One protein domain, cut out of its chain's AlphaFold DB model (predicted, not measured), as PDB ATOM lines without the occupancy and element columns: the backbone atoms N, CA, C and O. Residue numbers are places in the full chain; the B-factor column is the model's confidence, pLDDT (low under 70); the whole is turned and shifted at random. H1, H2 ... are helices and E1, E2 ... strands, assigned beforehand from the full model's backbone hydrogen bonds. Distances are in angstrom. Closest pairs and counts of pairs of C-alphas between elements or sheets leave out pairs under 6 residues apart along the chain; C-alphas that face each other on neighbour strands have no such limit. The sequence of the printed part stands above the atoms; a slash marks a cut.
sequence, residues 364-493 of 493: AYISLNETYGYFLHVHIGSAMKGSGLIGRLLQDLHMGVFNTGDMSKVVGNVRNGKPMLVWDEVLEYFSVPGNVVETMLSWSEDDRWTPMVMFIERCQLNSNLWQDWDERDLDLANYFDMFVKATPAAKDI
ATOM      1  N   ALA A 364     -23.060   3.804  49.261       86.25
ATOM      2  CA  ALA A 364     -21.791   3.162  49.584       86.25
ATOM      3  C   ALA A 364     -21.092   3.891  50.751       86.25
ATOM      4  O   ALA A 364     -21.600   4.893  51.265       86.25
ATOM      5  N   TYR A 365     -19.930   3.386  51.171       88.88
ATOM      6  CA  TYR A 365     -19.057   4.048  52.143       88.88
ATOM      7  C   TYR A 365     -17.723   4.461  51.507       88.88
ATOM      8  O   TYR A 365     -17.225   3.756  50.634       88.88
ATOM      9  N   ILE A 366     -17.132   5.566  51.967       89.88
ATOM     10  CA  ILE A 366     -15.757   5.990  51.640       89.88
ATOM     11  C   ILE A 366     -14.980   6.153  52.950       89.88
ATOM     12  O   ILE A 366     -15.493   6.806  53.852       89.88
ATOM     13  N   SER A 367     -13.766   5.613  53.051       91.12
ATOM     14  CA  SER A 367     -12.777   5.937  54.097       91.12
ATOM     15  C   SER A 367     -11.544   6.580  53.459       91.12
ATOM     16  O   SER A 367     -11.319   6.391  52.264       91.12
ATOM     17  N   LEU A 368     -10.725   7.300  54.232       88.31
ATOM     18  CA  LEU A 368      -9.422   7.777  53.753       88.31
ATOM     19  C   LEU A 368      -8.479   6.585  53.517       88.31
ATOM     20  O   LEU A 368      -8.124   6.287  52.381       88.31
ATOM     21  N   ASN A 369      -8.164   5.846  54.581       88.38
ATOM     22  CA  ASN A 369      -7.414   4.589  54.558       88.38
ATOM     23  C   ASN A 369      -8.062   3.556  55.508       88.38
ATOM     24  O   ASN A 369      -9.053   3.861  56.176       88.38
ATOM     25  N   GLU A 370      -7.555   2.320  55.557       78.75
ATOM     26  CA  GLU A 370      -8.119   1.271  56.430       78.75
ATOM     27  C   GLU A 370      -7.949   1.561  57.930       78.75
ATOM     28  O   GLU A 370      -8.737   1.085  58.748       78.75
ATOM     29  N   THR A 371      -6.933   2.346  58.296       75.94
ATOM     30  CA  THR A 371      -6.648   2.752  59.680       75.94
ATOM     31  C   THR A 371      -7.353   4.040  60.104       75.94
ATOM     32  O   THR A 371      -7.367   4.363  61.292       75.94
ATOM     33  N   TYR A 372      -7.957   4.772  59.165       76.31
ATOM     34  CA  TYR A 372      -8.643   6.029  59.436       76.31
ATOM     35  C   TYR A 372     -10.008   5.755  60.082       76.31
ATOM     36  O   TYR A 372     -10.824   4.994  59.562       76.31
ATOM     37  N   GLY A 373     -10.273   6.375  61.235       73.44
ATOM     38  CA  GLY A 373     -11.500   6.123  62.004       73.44
ATOM     39  C   GLY A 373     -12.786   6.595  61.308       73.44
ATOM     40  O   GLY A 373     -13.874   6.079  61.591       73.44
ATOM     41  N   TYR A 374     -12.666   7.553  60.384       74.12
ATOM     42  CA  TYR A 374     -13.789   8.219  59.727       74.12
ATOM     43  C   TYR A 374     -14.167   7.578  58.406       74.12
ATOM     44  O   TYR A 374     -13.331   7.123  57.634       74.12
ATOM     45  N   PHE A 375     -15.466   7.597  58.140       83.56
ATOM     46  CA  PHE A 375     -16.038   7.096  56.908       83.56
ATOM     47  C   PHE A 375     -17.273   7.922  56.551       83.56
ATOM     48  O   PHE A 375     -18.089   8.251  57.412       83.56
ATOM     49  N   LEU A 376     -17.416   8.247  55.273       83.38
ATOM     50  CA  LEU A 376     -18.564   8.959  54.729       83.38
ATOM     51  C   LEU A 376     -19.579   7.939  54.226       83.38
ATOM     52  O   LEU A 376     -19.235   7.039  53.460       83.38
ATOM     53  N   HIS A 377     -20.836   8.083  54.638       85.69
ATOM     54  CA  HIS A 377     -21.960   7.390  54.012       85.69
ATOM     55  C   HIS A 377     -22.448   8.234  52.837       85.69
ATOM     56  O   HIS A 377     -22.787   9.404  53.003       85.69
ATOM     57  N   VAL A 378     -22.408   7.664  51.634       84.69
ATOM     58  CA  VAL A 378     -22.561   8.421  50.391       84.69
ATOM     59  C   VAL A 378     -23.647   7.806  49.526       84.69
ATOM     60  O   VAL A 378     -23.469   6.721  48.969       84.69
ATOM     61  N   HIS A 379     -24.747   8.541  49.353       86.38
ATOM     62  CA  HIS A 379     -25.779   8.210  48.375       86.38
ATOM     63  C   HIS A 379     -25.192   8.285  46.954       86.38
ATOM     64  O   HIS A 379     -24.786   9.357  46.483       86.38
ATOM     65  N   ILE A 380     -25.149   7.150  46.252       85.75
ATOM     66  CA  ILE A 380     -24.409   6.995  44.985       85.75
ATOM     67  C   ILE A 380     -25.004   7.903  43.906       85.75
ATOM     68  O   ILE A 380     -24.272   8.547  43.154       85.75
ATOM     69  N   GLY A 381     -26.333   8.047  43.879       83.62
ATOM     70  CA  GLY A 381     -27.023   8.950  42.955       83.62
ATOM     71  C   GLY A 381     -26.738  10.440  43.194       83.62
ATOM     72  O   GLY A 381     -26.927  11.242  42.280       83.62
ATOM     73  N   SER A 382     -26.276  10.826  44.389       83.88
ATOM     74  CA  SER A 382     -25.849  12.202  44.691       83.88
ATOM     75  C   SER A 382     -24.389  12.408  44.297       83.88
ATOM     76  O   SER A 382     -24.084  13.356  43.576       83.88
ATOM     77  N   ALA A 383     -23.508  11.465  44.649       87.44
ATOM     78  CA  ALA A 383     -22.116  11.484  44.205       87.44
ATOM     79  C   ALA A 383     -21.986  11.463  42.673       87.44
ATOM     80  O   ALA A 383     -21.147  12.171  42.135       87.44
ATOM     81  N   MET A 384     -22.848  10.732  41.956       86.50
ATOM     82  CA  MET A 384     -22.878  10.702  40.486       86.50
ATOM     83  C   MET A 384     -23.290  12.040  39.853       86.50
ATOM     84  O   MET A 384     -22.834  12.359  38.757       86.50
ATOM     85  N   LYS A 385     -24.134  12.835  40.529       85.25
ATOM     86  CA  LYS A 385     -24.451  14.213  40.104       85.25
ATOM     87  C   LYS A 385     -23.280  15.157  40.371       85.25
ATOM     88  O   LYS A 385     -23.019  16.024  39.548       85.25
ATOM     89  N   GLY A 386     -22.591  14.963  41.498       85.56
ATOM     90  CA  GLY A 386     -21.434  15.758  41.899       85.56
ATOM     91  C   GLY A 386     -20.195  15.515  41.045       85.56
ATOM     92  O   GLY A 386     -19.599  16.451  40.527       85.56
ATOM     93  N   SER A 387     -19.808  14.253  40.885       91.81
ATOM     94  CA  SER A 387     -18.640  13.803  40.133       91.81
ATOM     95  C   SER A 387     -18.962  12.506  39.400       91.81
ATOM     96  O   SER A 387     -19.201  11.452  39.996       91.81
ATOM     97  N   GLY A 388     -18.841  12.548  38.075       86.38
ATOM     98  CA  GLY A 388     -18.891  11.341  37.255       86.38
ATOM     99  C   GLY A 388     -17.694  10.400  37.462       86.38
ATOM    100  O   GLY A 388     -17.701   9.320  36.877       86.38
ATOM    101  N   LEU A 389     -16.654  10.780  38.215       88.00
ATOM    102  CA  LEU A 389     -15.579   9.868  38.622       88.00
ATOM    103  C   LEU A 389     -16.003   9.108  39.882       88.00
ATOM    104  O   LEU A 389     -16.167   7.890  39.827       88.00
ATOM    105  N   ILE A 390     -16.265   9.827  40.980       89.81
ATOM    106  CA  ILE A 390     -16.614   9.224  42.277       89.81
ATOM    107  C   ILE A 390     -17.902   8.402  42.160       89.81
ATOM    108  O   ILE A 390     -17.935   7.260  42.607       89.81
ATOM    109  N   GLY A 391     -18.939   8.918  41.491       87.62
ATOM    110  CA  GLY A 391     -20.184   8.171  41.299       87.62
ATOM    111  C   GLY A 391     -19.994   6.833  40.578       87.62
ATOM    112  O   GLY A 391     -20.644   5.855  40.945       87.62
ATOM    113  N   ARG A 392     -19.082   6.760  39.596       85.31
ATOM    114  CA  ARG A 392     -18.747   5.499  38.914       85.31
ATOM    115  C   ARG A 392     -17.943   4.565  39.805       85.31
ATOM    116  O   ARG A 392     -18.329   3.410  39.909       85.31
ATOM    117  N   LEU A 393     -16.933   5.062  40.522       89.81
ATOM    118  CA  LEU A 393     -16.179   4.243  41.480       89.81
ATOM    119  C   LEU A 393     -17.106   3.600  42.526       89.81
ATOM    120  O   LEU A 393     -17.006   2.405  42.773       89.81
ATOM    121  N   LEU A 394     -18.063   4.349  43.085       89.75
ATOM    122  CA  LEU A 394     -19.031   3.802  44.049       89.75
ATOM    123  C   LEU A 394     -20.050   2.840  43.413       89.75
ATOM    124  O   LEU A 394     -20.497   1.895  44.064       89.75
ATOM    125  N   GLN A 395     -20.419   3.056  42.147       85.62
ATOM    126  CA  GLN A 395     -21.266   2.128  41.400       85.62
ATOM    127  C   GLN A 395     -20.532   0.808  41.121       85.62
ATOM    128  O   GLN A 395     -21.081  -0.258  41.393       85.62
ATOM    129  N   ASP A 396     -19.297   0.872  40.630       84.69
ATOM    130  CA  ASP A 396     -18.447  -0.279  40.311       84.69
ATOM    131  C   ASP A 396     -18.092  -1.080  41.577       84.69
ATOM    132  O   ASP A 396     -18.158  -2.313  41.574       84.69
ATOM    133  N   LEU A 397     -17.853  -0.380  42.693       87.56
ATOM    134  CA  LEU A 397     -17.718  -0.944  44.037       87.56
ATOM    135  C   LEU A 397     -18.956  -1.761  44.440       87.56
ATOM    136  O   LEU A 397     -18.832  -2.920  44.830       87.56
ATOM    137  N   HIS A 398     -20.159  -1.188  44.319       83.75
ATOM    138  CA  HIS A 398     -21.402  -1.898  44.647       83.75
ATOM    139  C   HIS A 398     -21.684  -3.064  43.682       83.75
ATOM    140  O   HIS A 398     -22.280  -4.070  44.066       83.75
ATOM    141  N   MET A 399     -21.272  -2.949  42.421       82.00
ATOM    142  CA  MET A 399     -21.412  -4.012  41.422       82.00
ATOM    143  C   MET A 399     -20.359  -5.128  41.571       82.00
ATOM    144  O   MET A 399     -20.438  -6.120  40.848       82.00
ATOM    145  N   GLY A 400     -19.396  -5.002  42.496       79.25
ATOM    146  CA  GLY A 400     -18.331  -5.988  42.705       79.25
ATOM    147  C   GLY A 400     -17.327  -6.057  41.550       79.25
ATOM    148  O   GLY A 400     -16.729  -7.103  41.308       79.25
ATOM    149  N   VAL A 401     -17.155  -4.964  40.799       80.62
ATOM    150  CA  VAL A 401     -16.276  -4.919  39.614       80.62
ATOM    151  C   VAL A 401     -14.799  -4.994  40.011       80.62
ATOM    152  O   VAL A 401     -13.992  -5.571  39.290       80.62
ATOM    153  N   PHE A 402     -14.449  -4.478  41.190       80.44
ATOM    154  CA  PHE A 402     -13.081  -4.425  41.715       80.44
ATOM    155  C   PHE A 402     -12.557  -5.753  42.298       80.44
ATOM    156  O   PHE A 402     -11.495  -5.781  42.906       80.44
ATOM    157  N   ASN A 403     -13.260  -6.873  42.115       64.50
ATOM    158  CA  ASN A 403     -12.913  -8.158  42.741       64.50
ATOM    159  C   ASN A 403     -11.587  -8.797  42.253       64.50
ATOM    160  O   ASN A 403     -11.242  -9.885  42.716       64.50
ATOM    161  N   THR A 404     -10.851  -8.186  41.313       64.88
ATOM    162  CA  THR A 404      -9.573  -8.693  40.780       64.88
ATOM    163  C   THR A 404      -8.593  -7.569  40.394       64.88
ATOM    164  O   THR A 404      -8.994  -6.458  40.051       64.88
ATOM    165  N   GLY A 405      -7.289  -7.882  40.399       73.50
ATOM    166  CA  GLY A 405      -6.216  -6.980  39.949       73.50
ATOM    167  C   GLY A 405      -5.892  -5.843  40.924       73.50
ATOM    168  O   GLY A 405      -6.320  -5.868  42.076       73.50
ATOM    169  N   ASP A 406      -5.145  -4.836  40.467       73.75
ATOM    170  CA  ASP A 406      -4.682  -3.720  41.315       73.75
ATOM    171  C   ASP A 406      -5.838  -2.898  41.908       73.75
ATOM    172  O   ASP A 406      -5.752  -2.428  43.040       73.75
ATOM    173  N   MET A 407      -6.966  -2.818  41.193       77.44
ATOM    174  CA  MET A 407      -8.199  -2.191  41.684       77.44
ATOM    175  C   MET A 407      -8.814  -2.902  42.900       77.44
ATOM    176  O   MET A 407      -9.633  -2.305  43.588       77.44
ATOM    177  N   SER A 408      -8.428  -4.140  43.222       81.56
ATOM    178  CA  SER A 408      -8.914  -4.786  44.453       81.56
ATOM    179  C   SER A 408      -8.462  -4.067  45.725       81.56
ATOM    180  O   SER A 408      -9.172  -4.125  46.725       81.56
ATOM    181  N   LYS A 409      -7.353  -3.314  45.673       84.44
ATOM    182  CA  LYS A 409      -6.881  -2.495  46.794       84.44
ATOM    183  C   LYS A 409      -7.780  -1.294  47.097       84.44
ATOM    184  O   LYS A 409      -7.882  -0.897  48.250       84.44
ATOM    185  N   VAL A 410      -8.491  -0.746  46.101       87.50
ATOM    186  CA  VAL A 410      -9.415   0.382  46.344       87.50
ATOM    187  C   VAL A 410     -10.665  -0.031  47.133       87.50
ATOM    188  O   VAL A 410     -11.473   0.825  47.502       87.50
ATOM    189  N   VAL A 411     -10.836  -1.332  47.395       87.25
ATOM    190  CA  VAL A 411     -11.917  -1.906  48.198       87.25
ATOM    191  C   VAL A 411     -11.415  -2.192  49.607       87.25
ATOM    192  O   VAL A 411     -10.644  -3.119  49.834       87.25
ATOM    193  N   GLY A 412     -11.920  -1.428  50.567       82.94
ATOM    194  CA  GLY A 412     -11.679  -1.669  51.983       82.94
ATOM    195  C   GLY A 412     -12.644  -2.691  52.570       82.94
ATOM    196  O   GLY A 412     -13.655  -3.070  51.967       82.94
ATOM    197  N   ASN A 413     -12.357  -3.084  53.808       81.56
ATOM    198  CA  ASN A 413     -13.195  -3.986  54.594       81.56
ATOM    199  C   ASN A 413     -14.705  -3.632  54.556       81.56
ATOM    200  O   ASN A 413     -15.119  -2.496  54.801       81.56
ATOM    201  N   VAL A 414     -15.543  -4.640  54.275       78.62
ATOM    202  CA  VAL A 414     -17.008  -4.510  54.147       78.62
ATOM    203  C   VAL A 414     -17.629  -4.019  55.459       78.62
ATOM    204  O   VAL A 414     -17.474  -4.647  56.507       78.62
ATOM    205  N   ARG A 415     -18.409  -2.933  55.401       71.44
ATOM    206  CA  ARG A 415     -19.013  -2.271  56.569       71.44
ATOM    207  C   ARG A 415     -20.535  -2.302  56.471       71.44
ATOM    208  O   ARG A 415     -21.106  -1.929  55.452       71.44
ATOM    209  N   ASN A 416     -21.218  -2.779  57.514       71.56
ATOM    210  CA  ASN A 416     -22.681  -2.983  57.514       71.56
ATOM    211  C   ASN A 416     -23.205  -3.829  56.328       71.56
ATOM    212  O   ASN A 416     -24.328  -3.635  55.870       71.56
ATOM    213  N   GLY A 417     -22.387  -4.748  55.798       73.12
ATOM    214  CA  GLY A 417     -22.718  -5.534  54.601       73.12
ATOM    215  C   GLY A 417     -22.652  -4.760  53.277       73.12
ATOM    216  O   GLY A 417     -22.945  -5.343  52.237       73.12
ATOM    217  N   LYS A 418     -22.256  -3.479  53.291       78.94
ATOM    218  CA  LYS A 418     -21.968  -2.672  52.097       78.94
ATOM    219  C   LYS A 418     -20.448  -2.590  51.874       78.94
ATOM    220  O   LYS A 418     -19.694  -2.517  52.849       78.94
ATOM    221  N   PRO A 419     -19.973  -2.586  50.621       79.62
ATOM    222  CA  PRO A 419     -18.558  -2.393  50.329       79.62
ATOM    223  C   PRO A 419     -18.118  -0.945  50.620       79.62
ATOM    224  O   PRO A 419     -18.938  -0.020  50.615       79.62
ATOM    225  N   MET A 420     -16.823  -0.759  50.879       89.00
ATOM    226  CA  MET A 420     -16.214   0.526  51.235       89.00
ATOM    227  C   MET A 420     -15.109   0.884  50.236       89.00
ATOM    228  O   MET A 420     -14.279   0.039  49.916       89.00
ATOM    229  N   LEU A 421     -15.096   2.126  49.753       92.00
ATOM    230  CA  LEU A 421     -14.013   2.674  48.938       92.00
ATOM    231  C   LEU A 421     -12.899   3.186  49.858       92.00
ATOM    232  O   LEU A 421     -13.189   3.892  50.825       92.00
ATOM    233  N   VAL A 422     -11.646   2.871  49.545       93.44
ATOM    234  CA  VAL A 422     -10.468   3.400  50.246       93.44
ATOM    235  C   VAL A 422      -9.849   4.503  49.397       93.44
ATOM    236  O   VAL A 422      -9.372   4.247  48.295       93.44
ATOM    237  N   TRP A 423      -9.900   5.744  49.875       94.12
ATOM    238  CA  TRP A 423      -9.549   6.908  49.065       94.12
ATOM    239  C   TRP A 423      -8.050   7.028  48.784       94.12
ATOM    240  O   TRP A 423      -7.687   7.348  47.658       94.12
ATOM    241  N   ASP A 424      -7.186   6.714  49.745       92.50
ATOM    242  CA  ASP A 424      -5.731   6.741  49.553       92.50
ATOM    243  C   ASP A 424      -5.288   5.756  48.463       92.50
ATOM    244  O   ASP A 424      -4.484   6.110  47.606       92.50
ATOM    245  N   GLU A 425      -5.900   4.572  48.409       93.50
ATOM    246  CA  GLU A 425      -5.671   3.567  47.360       93.50
ATOM    247  C   GLU A 425      -6.231   4.023  45.998       93.50
ATOM    248  O   GLU A 425      -5.647   3.740  44.953       93.50
ATOM    249  N   VAL A 426      -7.338   4.784  45.979       90.69
ATOM    250  CA  VAL A 426      -7.833   5.441  44.751       90.69
ATOM    251  C   VAL A 426      -6.848   6.512  44.275       90.69
ATOM    252  O   VAL A 426      -6.576   6.592  43.077       90.69
ATOM    253  N   LEU A 427      -6.300   7.325  45.181       91.19
ATOM    254  CA  LEU A 427      -5.277   8.313  44.843       91.19
ATOM    255  C   LEU A 427      -4.000   7.618  44.340       91.19
ATOM    256  O   LEU A 427      -3.479   8.015  43.303       91.19
ATOM    257  N   GLU A 428      -3.528   6.550  44.989       91.31
ATOM    258  CA  GLU A 428      -2.369   5.773  44.522       91.31
ATOM    259  C   GLU A 428      -2.618   5.184  43.124       91.31
ATOM    260  O   GLU A 428      -1.787   5.357  42.232       91.31
ATOM    261  N   TYR A 429      -3.795   4.594  42.880       89.00
ATOM    262  CA  TYR A 429      -4.168   4.044  41.572       89.00
ATOM    263  C   TYR A 429      -4.191   5.093  40.446       89.00
ATOM    264  O   TYR A 429      -3.798   4.806  39.314       89.00
ATOM    265  N   PHE A 430      -4.652   6.316  40.732       85.06
ATOM    266  CA  PHE A 430      -4.669   7.422  39.765       85.06
ATOM    267  C   PHE A 430      -3.403   8.300  39.805       85.06
ATOM    268  O   PHE A 430      -3.343   9.314  39.099       85.06
ATOM    269  N   SER A 431      -2.387   7.936  40.590       87.38
ATOM    270  CA  SER A 431      -1.130   8.675  40.678       87.38
ATOM    271  C   SER A 431      -0.283   8.467  39.421       87.38
ATOM    272  O   SER A 431       0.009   7.346  39.008       87.38
ATOM    273  N   VAL A 432       0.106   9.571  38.783       80.69
ATOM    274  CA  VAL A 432       0.961   9.593  37.590       80.69
ATOM    275  C   VAL A 432       1.909  10.785  37.737       80.69
ATOM    276  O   VAL A 432       1.413  11.871  38.045       80.69
ATOM    277  N   PRO A 433       3.227  10.637  37.494       75.38
ATOM    278  CA  PRO A 433       4.195  11.707  37.721       75.38
ATOM    279  C   PRO A 433       3.803  13.043  37.073       75.38
ATOM    280  O   PRO A 433       3.519  13.111  35.874       75.38
ATOM    281  N   GLY A 434       3.806  14.108  37.872       69.50
ATOM    282  CA  GLY A 434       3.436  15.467  37.479       69.50
ATOM    283  C   GLY A 434       1.930  15.748  37.433       69.50
ATOM    284  O   GLY A 434       1.538  16.802  36.925       69.50
ATOM    285  N   ASN A 435       1.072  14.844  37.919       79.19
ATOM    286  CA  ASN A 435      -0.371  15.078  38.000       79.19
ATOM    287  C   ASN A 435      -0.802  15.694  39.350       79.19
ATOM    288  O   ASN A 435      -0.036  15.792  40.306       79.19
ATOM    289  N   VAL A 436      -2.061  16.139  39.437       80.81
ATOM    290  CA  VAL A 436      -2.607  16.738  40.671       80.81
ATOM    291  C   VAL A 436      -2.710  15.743  41.834       80.81
ATOM    292  O   VAL A 436      -2.680  16.160  42.986       80.81
ATOM    293  N   VAL A 437      -2.791  14.442  41.546       85.00
ATOM    294  CA  VAL A 437      -2.977  13.367  42.532       85.00
ATOM    295  C   VAL A 437      -1.686  13.088  43.303       85.00
ATOM    296  O   VAL A 437      -1.735  12.906  44.515       85.00
ATOM    297  N   GLU A 438      -0.527  13.152  42.642       83.19
ATOM    298  CA  GLU A 438       0.792  13.093  43.290       83.19
ATOM    299  C   GLU A 438       0.954  14.222  44.327       83.19
ATOM    300  O   GLU A 438       1.392  13.986  45.452       83.19
ATOM    301  N   THR A 439       0.506  15.438  43.987       84.06
ATOM    302  CA  THR A 439       0.454  16.563  44.936       84.06
ATOM    303  C   THR A 439      -0.488  16.261  46.103       84.06
ATOM    304  O   THR A 439      -0.103  16.474  47.249       84.06
ATOM    305  N   MET A 440      -1.684  15.720  45.845       86.31
ATOM    306  CA  MET A 440      -2.641  15.355  46.901       86.31
ATOM    307  C   MET A 440      -2.083  14.290  47.857       86.31
ATOM    308  O   MET A 440      -2.238  14.426  49.064       86.31
ATOM    309  N   LEU A 441      -1.380  13.269  47.353       89.00
ATOM    310  CA  LEU A 441      -0.734  12.228  48.170       89.00
ATOM    311  C   LEU A 441       0.377  12.764  49.094       89.00
ATOM    312  O   LEU A 441       0.705  12.117  50.084       89.00
ATOM    313  N   SER A 442       0.942  13.939  48.796       87.50
ATOM    314  CA  SER A 442       1.946  14.606  49.641       87.50
ATOM    315  C   SER A 442       1.361  15.388  50.827       87.50
ATOM    316  O   SER A 442       2.106  15.824  51.706       87.50
ATOM    317  N   TRP A 443       0.041  15.596  50.851       89.75
ATOM    318  CA  TRP A 443      -0.649  16.333  51.906       89.75
ATOM    319  C   TRP A 443      -0.819  15.490  53.184       89.75
ATOM    320  O   TRP A 443      -0.702  14.261  53.166       89.75
ATOM    321  N   SER A 444      -1.129  16.136  54.315       89.69
ATOM    322  CA  SER A 444      -1.462  15.400  55.543       89.69
ATOM    323  C   SER A 444      -2.778  14.616  55.406       89.69
ATOM    324  O   SER A 444      -3.546  14.825  54.468       89.69
ATOM    325  N   GLU A 445      -3.050  13.679  56.320       86.19
ATOM    326  CA  GLU A 445      -4.312  12.916  56.307       86.19
ATOM    327  C   GLU A 445      -5.541  13.834  56.376       86.19
ATOM    328  O   GLU A 445      -6.472  13.667  55.591       86.19
ATOM    329  N   ASP A 446      -5.504  14.846  57.245       81.94
ATOM    330  CA  ASP A 446      -6.593  15.812  57.404       81.94
ATOM    331  C   ASP A 446      -6.753  16.682  56.141       81.94
ATOM    332  O   ASP A 446      -7.859  16.814  55.621       81.94
ATOM    333  N   ASP A 447      -5.647  17.182  55.572       87.62
ATOM    334  CA  ASP A 447      -5.655  17.978  54.330       87.62
ATOM    335  C   ASP A 447      -6.163  17.169  53.109       87.62
ATOM    336  O   ASP A 447      -6.723  17.740  52.174       87.62
ATOM    337  N   ARG A 448      -5.992  15.834  53.094       90.06
ATOM    338  CA  ARG A 448      -6.573  14.936  52.070       90.06
ATOM    339  C   ARG A 448      -8.051  14.642  52.310       90.06
ATOM    340  O   ARG A 448      -8.798  14.451  51.347       90.06
ATOM    341  N   TRP A 449      -8.471  14.578  53.571       89.44
ATOM    342  CA  TRP A 449      -9.834  14.227  53.956       89.44
ATOM    343  C   TRP A 449     -10.812  15.397  53.822       89.44
ATOM    344  O   TRP A 449     -11.899  15.216  53.271       89.44
ATOM    345  N   THR A 450     -10.424  16.603  54.247       88.88
ATOM    346  CA  THR A 450     -11.285  17.799  54.230       88.88
ATOM    347  C   THR A 450     -11.923  18.069  52.852       88.88
ATOM    348  O   THR A 450     -13.154  18.149  52.787       88.88
ATOM    349  N   PRO A 451     -11.185  18.069  51.720       90.06
ATOM    350  CA  PRO A 451     -11.772  18.233  50.386       90.06
ATOM    351  C   PRO A 451     -12.824  17.183  50.004       90.06
ATOM    352  O   PRO A 451     -13.801  17.507  49.322       90.06
ATOM    353  N   MET A 452     -12.657  15.932  50.454       90.00
ATOM    354  CA  MET A 452     -13.627  14.856  50.224       90.00
ATOM    355  C   MET A 452     -14.919  15.103  51.015       90.00
ATOM    356  O   MET A 452     -16.011  14.944  50.465       90.00
ATOM    357  N   VAL A 453     -14.813  15.541  52.275       87.44
ATOM    358  CA  VAL A 453     -15.974  15.918  53.100       87.44
ATOM    359  C   VAL A 453     -16.734  17.072  52.438       87.44
ATOM    360  O   VAL A 453     -17.915  16.914  52.120       87.44
ATOM    361  N   MET A 454     -16.041  18.165  52.102       86.44
ATOM    362  CA  MET A 454     -16.622  19.331  51.420       86.44
ATOM    363  C   MET A 454     -17.274  18.956  50.081       86.44
ATOM    364  O   MET A 454     -18.301  19.514  49.696       86.44
ATOM    365  N   PHE A 455     -16.701  18.013  49.325       89.38
ATOM    366  CA  PHE A 455     -17.316  17.503  48.097       89.38
ATOM    367  C   PHE A 455     -18.642  16.776  48.369       89.38
ATOM    368  O   PHE A 455     -19.632  17.032  47.678       89.38
ATOM    369  N   ILE A 456     -18.702  15.904  49.378       85.94
ATOM    370  CA  ILE A 456     -19.937  15.188  49.729       85.94
ATOM    371  C   ILE A 456     -21.014  16.148  50.258       85.94
ATOM    372  O   ILE A 456     -22.171  16.034  49.848       85.94
ATOM    373  N   GLU A 457     -20.652  17.148  51.063       81.38
ATOM    374  CA  GLU A 457     -21.566  18.207  51.521       81.38
ATOM    375  C   GLU A 457     -22.145  19.026  50.352       81.38
ATOM    376  O   GLU A 457     -23.334  19.362  50.344       81.38
ATOM    377  N   ARG A 458     -21.347  19.288  49.306       83.06
ATOM    378  CA  ARG A 458     -21.825  19.911  48.057       83.06
ATOM    379  C   ARG A 458     -22.769  19.010  47.276       83.06
ATOM    380  O   ARG A 458     -23.808  19.475  46.807       83.06
ATOM    381  N   CYS A 459     -22.472  17.713  47.190       76.62
ATOM    382  CA  CYS A 459     -23.336  16.725  46.534       76.62
ATOM    383  C   CYS A 459     -24.707  16.574  47.207       76.62
ATOM    384  O   CYS A 459     -25.675  16.189  46.547       76.62
ATOM    385  N   GLN A 460     -24.796  16.852  48.509       69.38
ATOM    386  CA  GLN A 460     -26.048  16.841  49.268       69.38
ATOM    387  C   GLN A 460     -26.876  18.131  49.091       69.38
ATOM    388  O   GLN A 460     -28.017  18.178  49.541       69.38
ATOM    389  N   LEU A 461     -26.347  19.150  48.393       59.28
ATOM    390  CA  LEU A 461     -27.024  20.410  48.036       59.28
ATOM    391  C   LEU A 461     -27.576  21.226  49.224       59.28
ATOM    392  O   LEU A 461     -28.401  22.121  49.033       59.28
ATOM    393  N   ASN A 462     -27.102  20.968  50.445       61.16
ATOM    394  CA  ASN A 462     -27.447  21.760  51.622       61.16
ATOM    395  C   ASN A 462     -26.431  22.897  51.798       61.16
ATOM    396  O   ASN A 462     -25.436  22.746  52.503       61.16
ATOM    397  N   SER A 463     -26.698  24.049  51.183       58.12
ATOM    398  CA  SER A 463     -25.809  25.220  51.227       58.12
ATOM    399  C   SER A 463     -25.607  25.828  52.622       58.12
ATOM    400  O   SER A 463     -24.722  26.661  52.800       58.12
ATOM    401  N   ASN A 464     -26.367  25.394  53.634       59.69
ATOM    402  CA  ASN A 464     -26.109  25.763  55.029       59.69
ATOM    403  C   ASN A 464     -24.887  25.034  55.622       59.69
ATOM    404  O   ASN A 464     -24.390  25.463  56.657       59.69
ATOM    405  N   LEU A 465     -24.413  23.952  54.987       55.31
ATOM    406  CA  LEU A 465     -23.169  23.259  55.351       55.31
ATOM    407  C   LEU A 465     -21.925  23.937  54.755       55.31
ATOM    408  O   LEU A 465     -20.818  23.671  55.195       55.31
ATOM    409  N   TRP A 466     -22.094  24.825  53.769       61.66
ATOM    410  CA  TRP A 466     -20.985  25.477  53.056       61.66
ATOM    411  C   TRP A 466     -20.540  26.788  53.730       61.66
ATOM    412  O   TRP A 466     -19.887  27.626  53.112       61.66
ATOM    413  N   GLN A 467     -20.950  27.012  54.981       53.75
ATOM    414  CA  GLN A 467     -20.537  28.163  55.778       53.75
ATOM    415  C   GLN A 467     -19.390  27.740  56.697       53.75
ATOM    416  O   GLN A 467     -19.506  26.739  57.395       53.75
ATOM    417  N   ASP A 468     -18.334  28.556  56.719       63.88
ATOM    418  CA  ASP A 468     -17.153  28.466  57.597       63.88
ATOM    419  C   ASP A 468     -15.956  27.664  57.055       63.88
ATOM    420  O   ASP A 468     -14.986  27.472  57.784       63.88
ATOM    421  N   TRP A 469     -15.954  27.296  55.769       78.62
ATOM    422  CA  TRP A 469     -14.724  26.879  55.081       78.62
ATOM    423  C   TRP A 469     -13.747  28.057  54.976       78.62
ATOM    424  O   TRP A 469     -14.148  29.163  54.601       78.62
ATOM    425  N   ASP A 470     -12.475  27.831  55.309       81.44
ATOM    426  CA  ASP A 470     -11.440  28.856  55.185       81.44
ATOM    427  C   ASP A 470     -10.802  28.881  53.778       81.44
ATOM    428  O   ASP A 470     -11.074  28.034  52.923       81.44
ATOM    429  N   GLU A 471      -9.973  29.894  53.505       82.88
ATOM    430  CA  GLU A 471      -9.326  30.059  52.194       82.88
ATOM    431  C   GLU A 471      -8.409  28.873  51.829       82.88
ATOM    432  O   GLU A 471      -8.274  28.549  50.651       82.88
ATOM    433  N   ARG A 472      -7.820  28.185  52.819       84.81
ATOM    434  CA  ARG A 472      -6.965  27.011  52.592       84.81
ATOM    435  C   ARG A 472      -7.805  25.795  52.229       84.81
ATOM    436  O   ARG A 472      -7.459  25.096  51.279       84.81
ATOM    437  N   ASP A 473      -8.884  25.543  52.961       85.19
ATOM    438  CA  ASP A 473      -9.789  24.428  52.682       85.19
ATOM    439  C   ASP A 473     -10.408  24.574  51.283       85.19
ATOM    440  O   ASP A 473     -10.472  23.609  50.521       85.19
ATOM    441  N   LEU A 474     -10.774  25.804  50.894       86.81
ATOM    442  CA  LEU A 474     -11.217  26.137  49.538       86.81
ATOM    443  C   LEU A 474     -10.134  25.882  48.477       86.81
ATOM    444  O   LEU A 474     -10.441  25.314  47.426       86.81
ATOM    445  N   ASP A 475      -8.875  26.249  48.727       85.88
ATOM    446  CA  ASP A 475      -7.763  25.953  47.816       85.88
ATOM    447  C   ASP A 475      -7.551  24.437  47.648       85.88
ATOM    448  O   ASP A 475      -7.493  23.943  46.516       85.88
ATOM    449  N   LEU A 476      -7.519  23.669  48.743       88.25
ATOM    450  CA  LEU A 476      -7.408  22.202  48.704       88.25
ATOM    451  C   LEU A 476      -8.608  21.564  47.977       88.25
ATOM    452  O   LEU A 476      -8.433  20.659  47.152       88.25
ATOM    453  N   ALA A 477      -9.822  22.074  48.206       89.81
ATOM    454  CA  ALA A 477     -11.032  21.656  47.502       89.81
ATOM    455  C   ALA A 477     -10.986  21.970  46.000       89.81
ATOM    456  O   ALA A 477     -11.430  21.151  45.199       89.81
ATOM    457  N   ASN A 478     -10.391  23.090  45.582       86.62
ATOM    458  CA  ASN A 478     -10.200  23.406  44.165       86.62
ATOM    459  C   ASN A 478      -9.245  22.416  43.469       86.62
ATOM    460  O   ASN A 478      -9.523  21.979  42.348       86.62
ATOM    461  N   TYR A 479      -8.157  22.003  44.131       87.44
ATOM    462  CA  TYR A 479      -7.260  20.953  43.624       87.44
ATOM    463  C   TYR A 479      -7.964  19.589  43.521       87.44
ATOM    464  O   TYR A 479      -7.869  18.918  42.488       87.44
ATOM    465  N   PHE A 480      -8.721  19.205  44.551       90.25
ATOM    466  CA  PHE A 480      -9.542  17.990  44.555       90.25
ATOM    467  C   PHE A 480     -10.581  17.999  43.419       90.25
ATOM    468  O   PHE A 480     -10.713  17.029  42.670       90.25
ATOM    469  N   ASP A 481     -11.274  19.120  43.228       90.62
ATOM    470  CA  ASP A 481     -12.301  19.292  42.201       90.62
ATOM    471  C   ASP A 481     -11.753  19.197  40.778       90.62
ATOM    472  O   ASP A 481     -12.442  18.685  39.892       90.62
ATOM    473  N   MET A 482     -10.514  19.646  40.544       86.00
ATOM    474  CA  MET A 482      -9.831  19.458  39.262       86.00
ATOM    475  C   MET A 482      -9.599  17.976  38.945       86.00
ATOM    476  O   MET A 482      -9.759  17.571  37.789       86.00
ATOM    477  N   PHE A 483      -9.252  17.167  39.951       88.62
ATOM    478  CA  PHE A 483      -9.089  15.722  39.795       88.62
ATOM    479  C   PHE A 483     -10.437  15.032  39.547       88.62
ATOM    480  O   PHE A 483     -10.624  14.369  38.522       88.62
ATOM    481  N   VAL A 484     -11.400  15.218  40.456       88.69
ATOM    482  CA  VAL A 484     -12.665  14.466  40.428       88.69
ATOM    483  C   VAL A 484     -13.695  15.041  39.456       88.69
ATOM    484  O   VAL A 484     -14.701  14.386  39.182       88.69
ATOM    485  N   LYS A 485     -13.449  16.238  38.907       87.25
ATOM    486  CA  LYS A 485     -14.358  16.997  38.031       87.25
ATOM    487  C   LYS A 485     -15.701  17.244  38.721       87.25
ATOM    488  O   LYS A 485     -16.739  16.767  38.263       87.25
ATOM    489  N   ALA A 486     -15.636  17.926  39.863       87.75
ATOM    490  CA  ALA A 486     -16.792  18.213  40.706       87.75
ATOM    491  C   ALA A 486     -17.743  19.264  40.102       87.75
ATOM    492  O   ALA A 486     -17.328  20.164  39.370       87.75
ATOM    493  N   THR A 487     -19.022  19.160  40.461       83.19
ATOM    494  CA  THR A 487     -20.114  20.047  40.042       83.19
ATOM    495  C   THR A 487     -21.202  20.073  41.131       83.19
ATOM    496  O   THR A 487     -21.860  19.052  41.322       83.19
ATOM    497  N   PRO A 488     -21.449  21.195  41.836       77.25
ATOM    498  CA  PRO A 488     -20.755  22.485  41.738       77.25
ATOM    499  C   PRO A 488     -19.299  22.399  42.220       77.25
ATOM    500  O   PRO A 488     -18.992  21.618  43.126       77.25
ATOM    501  N   ALA A 489     -18.408  23.196  41.626       81.00
ATOM    502  CA  ALA A 489     -17.028  23.297  42.096       81.00
ATOM    503  C   ALA A 489     -16.931  24.238  43.313       81.00
ATOM    504  O   ALA A 489     -17.797  25.083  43.517       81.00
ATOM    505  N   ALA A 490     -15.879  24.107  44.120       78.56
ATOM    506  CA  ALA A 490     -15.674  24.886  45.342       78.56
ATOM    507  C   ALA A 490     -15.548  26.388  45.045       78.56
ATOM    508  O   ALA A 490     -16.168  27.199  45.715       78.56
ATOM    509  N   LYS A 491     -14.856  26.751  43.960       76.44
ATOM    510  CA  LYS A 491     -14.812  28.109  43.380       76.44
ATOM    511  C   LYS A 491     -16.159  28.707  42.918       76.44
ATOM    512  O   LYS A 491     -16.174  29.865  42.504       76.44
ATOM    513  N   ASP A 492     -17.236  27.917  42.855       71.00
ATOM    514  CA  ASP A 492     -18.570  28.375  42.432       71.00
ATOM    515  C   ASP A 492     -19.460  28.735  43.652       71.00
ATOM    516  O   ASP A 492     -20.658  28.987  43.484       71.00
ATOM    517  N   ILE A 493     -18.877  28.727  44.861       65.06
ATOM    518  CA  ILE A 493     -19.478  28.989  46.180       65.06
ATOM    519  C   ILE A 493     -18.834  30.244  46.783       65.06
ATOM    520  O   ILE A 493     -19.612  31.075  47.305       65.06
TER     521      ILE A 493
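Overview. This is residues 364 to 493 of the 493 residues of an uncharacterized protein of Botrytis tulipae (UniProt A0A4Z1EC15). A small, strongly twisted sheet of four short strands makes one part of the domain, with helix H2 across one of its faces and the longest helix, H6, running along its edge strand E2. H7 crosses H6 on the side away from the sheet, and H4 and H5 make a chain of contacts from the sheet to H7. The printed part has 130 residues with seven named helices and four named strands, in the order E1 E2 H1 H2 H3 E3 E4 H4 H5 H6 H7. The sheet's order is E2 E1 E4 E3, mixed, and the class is mixed, helices and strands. The whole is compact, with a radius of gyration of the C-alphas of 14.0 A and spans of 40 by 33 by 26 A.

Along the chain. E1, residues 364 to 367, begins at C-alpha 364 (-21.791, 3.162, 49.584). E2 is residues 375 to 379, 13.0 A long, H1 380 to 386, H2 390 to 398, 12.3 A, and H3 406 to 410. E3 is residues 411 to 415, E4 418 to 422, 13.1 A, H4 423 to 429 and H5 436 to 441. H6, residues 445 to 459, measures 21.7 A and begins at C-alpha 445 (-4.312, 12.916, 56.307). H7, residues 471 to 484, measures 19.8 A and ends at C-alpha 484 (-12.665, 14.466, 40.428).

Arrangement. E1 and E2 form an antiparallel hairpin, with N 376 and O 366 2.8 A apart. E1 and E4 are parallel, with N 421 and O 365 2.8 A apart, and the hairpin E3 and E4 is antiparallel, with N 412 and O 420 2.9 A apart. H2 and H6 on one face of the sheet make two layers, helices over a sheet. H2 has a height over the sheet of 8.1 A, and H6 of 10.3 A. H3 only grazes the sheet with residues 409 to 410, and H4 with 423 to 426. H1 and H2, a helical hairpin, touch at C-alphas 384 and 391, 3.8 A, at a shallow tilt of 16 degrees. H6 touches H7 about perpendicular, at 73 degrees, closest at C-alphas 451 and 477, 4.5 A. H4 touches H3, closest at C-alphas 425 and 410, 5.0 A, and H5, closest at C-alphas 427 and 437, 6.0 A. H5 touches H7, closest at C-alphas 436 and 483, 6.6 A. Every O i to N i+4 pair is within hydrogen-bond range in H2, H4, H5 and H7; in H1 it is 2 of 3, in H6 9 of 11, and in H3 0 of 1, beside 2 of 2 O i to N i+3 pairs.

Size, cuts and confidence. The two C-alphas farthest apart, those of Thr 404 and Asp 468, are 41.5 A apart. The printed part has no cut and ends at the chain's last residue, 493. The link from H6 to H7, 11 residues, is long. The mean pLDDT of the printed part is 82.4; it is under 70 at residues 403 to 404, 434, 460 to 468 and 493.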